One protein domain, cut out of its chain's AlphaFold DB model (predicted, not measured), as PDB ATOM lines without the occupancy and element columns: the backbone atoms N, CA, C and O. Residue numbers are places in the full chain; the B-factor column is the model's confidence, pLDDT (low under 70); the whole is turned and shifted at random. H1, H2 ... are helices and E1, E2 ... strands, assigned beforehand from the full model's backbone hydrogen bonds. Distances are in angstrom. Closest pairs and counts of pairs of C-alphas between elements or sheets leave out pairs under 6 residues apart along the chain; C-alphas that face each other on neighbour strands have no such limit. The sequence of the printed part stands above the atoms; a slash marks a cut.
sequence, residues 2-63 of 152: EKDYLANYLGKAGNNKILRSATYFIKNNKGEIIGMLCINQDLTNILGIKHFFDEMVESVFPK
ATOM      1  N   GLU A   2      44.816 -26.087 -35.536       69.75
ATOM      2  CA  GLU A   2      45.846 -25.253 -36.193       69.75
ATOM      3  C   GLU A   2      45.435 -23.778 -36.353       69.75
ATOM      4  O   GLU A   2      46.288 -22.928 -36.574       69.75
ATOM      5  N   LYS A   3      44.141 -23.454 -36.237       80.06
ATOM      6  CA  LYS A   3      43.614 -22.096 -36.440       80.06
ATOM      7  C   LYS A   3      43.331 -21.381 -35.116       80.06
ATOM      8  O   LYS A   3      42.727 -21.965 -34.218       80.06
ATOM      9  N   ASP A   4      43.713 -20.107 -35.040       90.19
ATOM     10  CA  ASP A   4      43.525 -19.234 -33.866       90.19
ATOM     11  C   ASP A   4      42.140 -18.575 -33.788       90.19
ATOM     12  O   ASP A   4      41.789 -17.975 -32.772       90.19
ATOM     13  N   TYR A   5      41.326 -18.699 -34.836       91.44
ATOM     14  CA  TYR A   5      39.990 -18.116 -34.883       91.44
ATOM     15  C   TYR A   5      39.076 -18.816 -35.899       91.44
ATOM     16  O   TYR A   5      39.524 -19.527 -36.802       91.44
ATOM     17  N   LEU A   6      37.778 -18.551 -35.764       83.00
ATOM     18  CA  LEU A   6      36.718 -18.810 -36.735       83.00
ATOM     19  C   LEU A   6      36.027 -17.473 -36.998       83.00
ATOM     20  O   LEU A   6      35.556 -16.848 -36.059       83.00
ATOM     21  N   ALA A   7      35.956 -16.999 -38.237       87.44
ATOM     22  CA  ALA A   7      35.349 -15.705 -38.547       87.44
ATOM     23  C   ALA A   7      34.372 -15.814 -39.714       87.44
ATOM     24  O   ALA A   7      34.484 -16.719 -40.537       87.44
ATOM     25  N   ASN A   8      33.450 -14.853 -39.796       78.69
ATOM     26  CA  ASN A   8      32.483 -14.704 -40.886       78.69
ATOM     27  C   ASN A   8      31.508 -15.879 -41.045       78.69
ATOM     28  O   ASN A   8      31.071 -16.160 -42.156       78.69
ATOM     29  N   TYR A   9      31.140 -16.542 -39.949       76.88
ATOM     30  CA  TYR A   9      30.094 -17.565 -39.969       76.88
ATOM     31  C   TYR A   9      28.750 -16.987 -39.520       76.88
ATOM     32  O   TYR A   9      28.696 -15.960 -38.840       76.88
ATOM     33  N   LEU A  10      27.658 -17.643 -39.911       77.31
ATOM     34  CA  LEU A  10      26.319 -17.256 -39.485       77.31
ATOM     35  C   LEU A  10      26.018 -17.809 -38.092       77.31
ATOM     36  O   LEU A  10      26.204 -18.996 -37.827       77.31
ATOM     37  N   GLY A  11      25.528 -16.938 -37.217       70.19
ATOM     38  CA  GLY A  11      25.004 -17.280 -35.902       70.19
ATOM     39  C   GLY A  11      23.507 -16.997 -35.808       70.19
ATOM     40  O   GLY A  11      22.951 -16.228 -36.594       70.19
ATOM     41  N   LYS A  12      22.851 -17.598 -34.813       71.69
ATOM     42  CA  LYS A  12      21.482 -17.255 -34.416       71.69
ATOM     43  C   LYS A  12      21.472 -16.809 -32.960       71.69
ATOM     44  O   LYS A  12      21.991 -17.513 -32.098       71.69
ATOM     45  N   ALA A  13      20.889 -15.647 -32.695       68.94
ATOM     46  CA  ALA A  13      20.616 -15.197 -31.334       68.94
ATOM     47  C   ALA A  13      19.355 -15.880 -30.770       68.94
ATOM     48  O   ALA A  13      18.525 -16.387 -31.523       68.94
ATOM     49  N   GLY A  14      19.167 -15.841 -29.445       55.84
ATOM     50  CA  GLY A  14      18.004 -16.444 -28.770       55.84
ATOM     51  C   GLY A  14      16.642 -15.855 -29.171       55.84
ATOM     52  O   GLY A  14      15.618 -16.497 -28.993       55.84
ATOM     53  N   ASN A  15      16.624 -14.664 -29.771       63.50
ATOM     54  CA  ASN A  15      15.441 -14.037 -30.371       63.50
ATOM     55  C   ASN A  15      15.322 -14.300 -31.885       63.50
ATOM     56  O   ASN A  15      14.693 -13.526 -32.600       63.50
ATOM     57  N   ASN A  16      15.961 -15.363 -32.378       58.16
ATOM     58  CA  ASN A  16      15.959 -15.794 -33.775       58.16
ATOM     59  C   ASN A  16      16.591 -14.804 -34.776       58.16
ATOM     60  O   ASN A  16      16.471 -14.989 -35.987       58.16
ATOM     61  N   LYS A  17      17.299 -13.772 -34.296       68.38
ATOM     62  CA  LYS A  17      18.041 -12.849 -35.163       68.38
ATOM     63  C   LYS A  17      19.239 -13.531 -35.811       68.38
ATOM     64  O   LYS A  17      19.957 -14.293 -35.159       68.38
ATOM     65  N   ILE A  18      19.472 -13.196 -37.078       74.62
ATOM     66  CA  ILE A  18      20.621 -13.665 -37.852       74.62
ATOM     67  C   ILE A  18      21.827 -12.785 -37.528       74.62
ATOM     68  O   ILE A  18      21.752 -11.557 -37.596       74.62
ATOM     69  N   LEU A  19      22.943 -13.428 -37.197       77.69
ATOM     70  CA  LEU A  19      24.192 -12.774 -36.835       77.69
ATOM     71  C   LEU A  19      25.301 -13.136 -37.823       77.69
ATOM     72  O   LEU A  19      25.389 -14.280 -38.265       77.69
ATOM     73  N   ARG A  20      26.201 -12.191 -38.102       84.31
ATOM     74  CA  ARG A  20      27.549 -12.494 -38.598       84.31
ATOM     75  C   ARG A  20      28.481 -12.563 -37.401       84.31
ATOM     76  O   ARG A  20      28.608 -11.589 -36.662       84.31
ATOM     77  N   SER A  21      29.139 -13.697 -37.231       83.56
ATOM     78  CA  SER A  21      29.877 -14.011 -36.017       83.56
ATOM     79  C   SER A  21      31.350 -14.312 -36.285       83.56
ATOM     80  O   SER A  21      31.745 -14.752 -37.370       83.56
ATOM     81  N   ALA A  22      32.168 -14.071 -35.267       86.94
ATOM     82  CA  ALA A  22      33.553 -14.501 -35.186       86.94
ATOM     83  C   ALA A  22      33.887 -14.939 -33.755       86.94
ATOM     84  O   ALA A  22      33.396 -14.358 -32.794       86.94
ATOM     85  N   THR A  23      34.742 -15.945 -33.628       91.50
ATOM     86  CA  THR A  23      35.276 -16.493 -32.384       91.50
ATOM     87  C   THR A  23      36.794 -16.513 -32.483       91.50
ATOM     88  O   THR A  23      37.343 -17.197 -33.344       91.50
ATOM     89  N   TYR A  24      37.470 -15.793 -31.598       94.75
ATOM     90  CA  TYR A  24      38.926 -15.794 -31.469       94.75
ATOM     91  C   TYR A  24      39.318 -16.571 -30.221       94.75
ATOM     92  O   TYR A  24      38.766 -16.323 -29.148       94.75
ATOM     93  N   PHE A  25      40.261 -17.502 -30.344       95.44
ATOM     94  CA  PHE A  25      40.724 -18.303 -29.218       95.44
ATOM     95  C   PHE A  25      41.819 -17.558 -28.457       95.44
ATOM     96  O   PHE A  25      42.828 -17.153 -29.029       95.44
ATOM     97  N   ILE A  26      41.633 -17.404 -27.150       95.56
ATOM     98  CA  ILE A  26      42.643 -16.841 -26.256       95.56
ATOM     99  C   ILE A  26      43.473 -18.009 -25.738       95.56
ATOM    100  O   ILE A  26      42.926 -18.923 -25.115       95.56
ATOM    101  N   LYS A  27      44.779 -17.991 -26.009       94.50
ATOM    102  CA  LYS A  27      45.712 -19.049 -25.609       94.50
ATOM    103  C   LYS A  27      46.670 -18.555 -24.530       94.50
ATOM    104  O   LYS A  27      47.057 -17.389 -24.534       94.50
ATOM    105  N   ASN A  28      47.056 -19.435 -23.613       95.31
ATOM    106  CA  ASN A  28      48.116 -19.151 -22.648       95.31
ATOM    107  C   ASN A  28      49.516 -19.327 -23.278       95.31
ATOM    108  O   ASN A  28      49.655 -19.736 -24.431       95.31
ATOM    109  N   ASN A  29      50.569 -19.093 -22.491       95.06
ATOM    110  CA  ASN A  29      51.965 -19.224 -22.937       95.06
ATOM    111  C   ASN A  29      52.372 -20.662 -23.324       95.06
ATOM    112  O   ASN A  29      53.428 -20.854 -23.918       95.06
ATOM    113  N   LYS A  30      51.560 -21.672 -22.983       95.12
ATOM    114  CA  LYS A  30      51.744 -23.079 -23.376       95.12
ATOM    115  C   LYS A  30      50.959 -23.443 -24.646       95.12
ATOM    116  O   LYS A  30      51.005 -24.590 -25.078       95.12
ATOM    117  N   GLY A  31      50.238 -22.489 -25.243       91.06
ATOM    118  CA  GLY A  31      49.403 -22.696 -26.429       91.06
ATOM    119  C   GLY A  31      48.023 -23.300 -26.138       91.06
ATOM    120  O   GLY A  31      47.287 -23.613 -27.075       91.06
ATOM    121  N   GLU A  32      47.649 -23.450 -24.869       94.06
ATOM    122  CA  GLU A  32      46.365 -24.023 -24.456       94.06
ATOM    123  C   GLU A  32      45.270 -22.955 -24.520       94.06
ATOM    124  O   GLU A  32      45.478 -21.824 -24.080       94.06
ATOM    125  N   ILE A  33      44.094 -23.307 -25.049       94.75
ATOM    126  CA  ILE A  33      42.947 -22.392 -25.122       94.75
ATOM    127  C   ILE A  33      42.383 -22.199 -23.712       94.75
ATOM    128  O   ILE A  33      41.905 -23.149 -23.098       94.75
ATOM    129  N   ILE A  34      42.408 -20.961 -23.227       96.94
ATOM    130  CA  ILE A  34      41.897 -20.565 -21.906       96.94
ATOM    131  C   ILE A  34      40.634 -19.703 -21.990       96.94
ATOM    132  O   ILE A  34      40.046 -19.361 -20.969       96.94
ATOM    133  N   GLY A  35      40.208 -19.335 -23.197       95.62
ATOM    134  CA  GLY A  35      39.004 -18.544 -23.398       95.62
ATOM    135  C   GLY A  35      38.716 -18.268 -24.865       95.62
ATOM    136  O   GLY A  35      39.458 -18.679 -25.760       95.62
ATOM    137  N   MET A  36      37.627 -17.544 -25.097       96.06
ATOM    138  CA  MET A  36      37.217 -17.123 -26.430       96.06
ATOM    139  C   MET A  36      36.621 -15.717 -26.417       96.06
ATOM    140  O   MET A  36      35.811 -15.388 -25.553       96.06
ATOM    141  N   LEU A  37      36.996 -14.904 -27.402       94.38
ATOM    142  CA  LEU A  37      36.356 -13.626 -27.698       94.38
ATOM    143  C   LEU A  37      35.373 -13.825 -28.852       94.38
ATOM    144  O   LEU A  37      35.780 -14.166 -29.963       94.38
ATOM    145  N   CYS A  38      34.091 -13.588 -28.587       91.06
ATOM    146  CA  CYS A  38      33.038 -13.670 -29.595       91.06
ATOM    147  C   CYS A  38      32.630 -12.275 -30.061       91.06
ATOM    148  O   CYS A  38      32.231 -11.442 -29.252       91.06
ATOM    149  N   ILE A  39      32.664 -12.047 -31.369       91.25
ATOM    150  CA  ILE A  39      32.135 -10.843 -32.009       91.25
ATOM    151  C   ILE A  39      30.885 -11.260 -32.772       91.25
ATOM    152  O   ILE A  39      30.955 -12.138 -33.624       91.25
ATOM    153  N   ASN A  40      29.745 -10.648 -32.460       86.62
ATOM    154  CA  ASN A  40      28.451 -10.976 -33.049       86.62
ATOM    155  C   ASN A  40      27.798  -9.704 -33.585       86.62
ATOM    156  O   ASN A  40      27.470  -8.803 -32.815       86.62
ATOM    157  N   GLN A  41      27.606  -9.636 -34.897       88.31
ATOM    158  CA  GLN A  41      26.980  -8.508 -35.573       88.31
ATOM    159  C   GLN A  41      25.557  -8.873 -35.990       88.31
ATOM    160  O   GLN A  41      25.363  -9.804 -36.768       88.31
ATOM    161  N   ASP A  42      24.573  -8.118 -35.503       86.19
ATOM    162  CA  ASP A  42      23.173  -8.232 -35.920       86.19
ATOM    163  C   ASP A  42      23.010  -7.808 -37.387       86.19
ATOM    164  O   ASP A  42      23.377  -6.693 -37.768       86.19
ATOM    165  N   LEU A  43      22.475  -8.707 -38.217       82.62
ATOM    166  CA  LEU A  43      22.257  -8.463 -39.642       82.62
ATOM    167  C   LEU A  43      20.847  -7.961 -39.966       82.62
ATOM    168  O   LEU A  43      20.579  -7.690 -41.133       82.62
ATOM    169  N   THR A  44      19.960  -7.804 -38.978       80.81
ATOM    170  CA  THR A  44      18.541  -7.449 -39.189       80.81
ATOM    171  C   THR A  44      18.375  -6.250 -40.126       80.81
ATOM    172  O   THR A  44      17.684  -6.344 -41.137       80.81
ATOM    173  N   ASN A  45      19.070  -5.144 -39.852       87.00
ATOM    174  CA  ASN A  45      18.940  -3.923 -40.652       87.00
ATOM    175  C   ASN A  45      19.528  -4.082 -42.061       87.00
ATOM    176  O   ASN A  45      18.970  -3.569 -43.025       87.00
ATOM    177  N   ILE A  46      20.639  -4.812 -42.190       84.25
ATOM    178  CA  ILE A  46      21.293  -5.058 -43.483       84.25
ATOM    179  C   ILE A  46      20.379  -5.903 -44.376       84.25
ATOM    180  O   ILE A  46      20.210  -5.599 -45.555       84.25
ATOM    181  N   LEU A  47      19.750  -6.933 -43.805       79.06
ATOM    182  CA  LEU A  47      18.772  -7.762 -44.503       79.06
ATOM    183  C   LEU A  47      17.511  -6.970 -44.869       79.06
ATOM    184  O   LEU A  47      16.995  -7.151 -45.965       79.06
ATOM    185  N   GLY A  48      17.065  -6.054 -44.004       79.12
ATOM    186  CA  GLY A  48      15.968  -5.133 -44.313       79.12
ATOM    187  C   GLY A  48      16.275  -4.223 -45.507       79.12
ATOM    188  O   GLY A  48      15.452  -4.091 -46.405       79.12
ATOM    189  N   ILE A  49      17.485  -3.656 -45.570       89.06
ATOM    190  CA  ILE A  49      17.930  -2.838 -46.712       89.06
ATOM    191  C   ILE A  49      18.001  -3.675 -47.992       89.06
ATOM    192  O   ILE A  49      17.537  -3.227 -49.037       89.06
ATOM    193  N   LYS A  50      18.556  -4.893 -47.921       85.62
ATOM    194  CA  LYS A  50      18.570  -5.818 -49.065       85.62
ATOM    195  C   LYS A  50      17.149  -6.058 -49.576       85.62
ATOM    196  O   LYS A  50      16.913  -5.917 -50.767       85.62
ATOM    197  N   HIS A  51      16.222  -6.378 -48.677       76.12
ATOM    198  CA  HIS A  51      14.834  -6.645 -49.034       76.12
ATOM    199  C   HIS A  51      14.171  -5.439 -49.707       76.12
ATOM    200  O   HIS A  51      13.562  -5.596 -50.757       76.12
ATOM    201  N   PHE A  52      14.379  -4.234 -49.171       86.44
ATOM    202  CA  PHE A  52      13.898  -2.998 -49.788       86.44
ATOM    203  C   PHE A  52      14.435  -2.803 -51.218       86.44
ATOM    204  O   PHE A  52      13.689  -2.442 -52.126       86.44
ATOM    205  N   PHE A  53      15.727  -3.064 -51.445       85.06
ATOM    206  CA  PHE A  53      16.291  -3.001 -52.795       85.06
ATOM    207  C   PHE A  53      15.724  -4.083 -53.716       85.06
ATOM    208  O   PHE A  53      15.461  -3.789 -54.881       85.06
ATOM    209  N   ASP A  54      15.516  -5.300 -53.213       79.88
ATOM    210  CA  ASP A  54      14.896  -6.381 -53.982       79.88
ATOM    211  C   ASP A  54      13.482  -5.979 -54.434       79.88
ATOM    212  O   ASP A  54      13.170  -6.086 -55.619       79.88
ATOM    213  N   GLU A  55      12.660  -5.433 -53.531       83.00
ATOM    214  CA  GLU A  55      11.314  -4.928 -53.846       83.00
ATOM    215  C   GLU A  55      11.349  -3.817 -54.902       83.00
ATOM    216  O   GLU A  55      10.569  -3.816 -55.857       83.00
ATOM    217  N   MET A  56      12.286  -2.874 -54.775       81.38
ATOM    218  CA  MET A  56      12.434  -1.784 -55.736       81.38
ATOM    219  C   MET A  56      12.840  -2.305 -57.120       81.38
ATOM    220  O   MET A  56      12.286  -1.872 -58.130       81.38
ATOM    221  N   VAL A  57      13.770  -3.259 -57.192       80.44
ATOM    222  CA  VAL A  57      14.184  -3.884 -58.457       80.44
ATOM    223  C   VAL A  57      13.028  -4.662 -59.084       80.44
ATOM    224  O   VAL A  57      12.797  -4.525 -60.284       80.44
ATOM    225  N   GLU A  58      12.268  -5.421 -58.293       79.25
ATOM    226  CA  GLU A  58      11.072  -6.130 -58.765       79.25
ATOM    227  C   GLU A  58       9.995  -5.176 -59.292       79.25
ATOM    228  O   GLU A  58       9.309  -5.509 -60.258       79.25
ATOM    229  N   SER A  59       9.878  -3.975 -58.719       76.00
ATOM    230  CA  SER A  59       8.932  -2.961 -59.199       76.00
ATOM    231  C   SER A  59       9.300  -2.393 -60.580       76.00
ATOM    232  O   SER A  59       8.415  -2.067 -61.371       76.00
ATOM    233  N   VAL A  60      10.598  -2.299 -60.891       78.00
ATOM    234  CA  VAL A  60      11.118  -1.772 -62.169       78.00
ATOM    235  C   VAL A  60      11.217  -2.870 -63.231       78.00
ATOM    236  O   VAL A  60      10.986  -2.619 -64.414       78.00
ATOM    237  N   PHE A  61      11.532  -4.095 -62.815       77.44
ATOM    238  CA  PHE A  61      11.644  -5.273 -63.668       77.44
ATOM    239  C   PHE A  61      10.644  -6.334 -63.194       77.44
ATOM    240  O   PHE A  61      11.053  -7.324 -62.576       77.44
ATOM    241  N   PRO A  62       9.337  -6.144 -63.455       62.41
ATOM    242  CA  PRO A  62       8.320  -7.077 -62.999       62.41
ATOM    243  C   PRO A  62       8.636  -8.474 -63.529       62.41
ATOM    244  O   PRO A  62       8.776  -8.692 -64.737       62.41
ATOM    245  N   LYS A  63       8.767  -9.431 -62.606       57.84
ATOM    246  CA  LYS A  63       8.867 -10.849 -62.949       57.84
ATOM    247  C   LYS A  63       7.652 -11.197 -63.811       57.84
ATOM    248  O   LYS A  63       6.519 -10.917 -63.420       57.84
TER     249      LYS A  63
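AT A GLANCE: This is residues 2 to 63 of the 152 residues of the protein "YheO-like PAS domain protein" of Candidatus Margulisbacteria bacterium (UniProt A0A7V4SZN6). A narrow, strongly twisted ribbon of three strands, E1, E2 and E3, is followed at one end by helix H1, and residues 48 to 63, of which 48 to 60 belong to H1, stick out free; the whole is a rod. The printed part has 62 residues, in order E1, E2, E3, H1, the sheet E1 - E2 - E3 being an antiparallel meander, each strand pairing with the one before. The class is mixed; the whole is extended, radius of gyration of the C-alphas 18.2 A, spans 61 by 25 by 13 A.

IN THESE COORDINATES: E1, residues 5 to 12, starts at C-alpha 5 (39.990, -18.116, -34.883), bends by 77 degrees at residue 8 and measures 18.5 A. E2, residues 18 to 27, measures 28.4 A; E3, residues 33 to 42, 26.6 A; H1, residues 44 to 60, 24.8 A, ending at C-alpha 60 (11.118, -1.772, -62.169).

HOW THE PARTS SIT: Hairpin E1 and E2 has N 6 and O 23 within hydrogen-bond range, 2.8 A; hairpin E2 and E3 has N 22 and O 39, 2.8 A. H1, with every O i to N i+4 pair within range, is not on the sheet.

THE WHOLE: The printed part has no cut; its links are tight. Residues 2, 13 to 17 and 62 to 63 have pLDDT under 70.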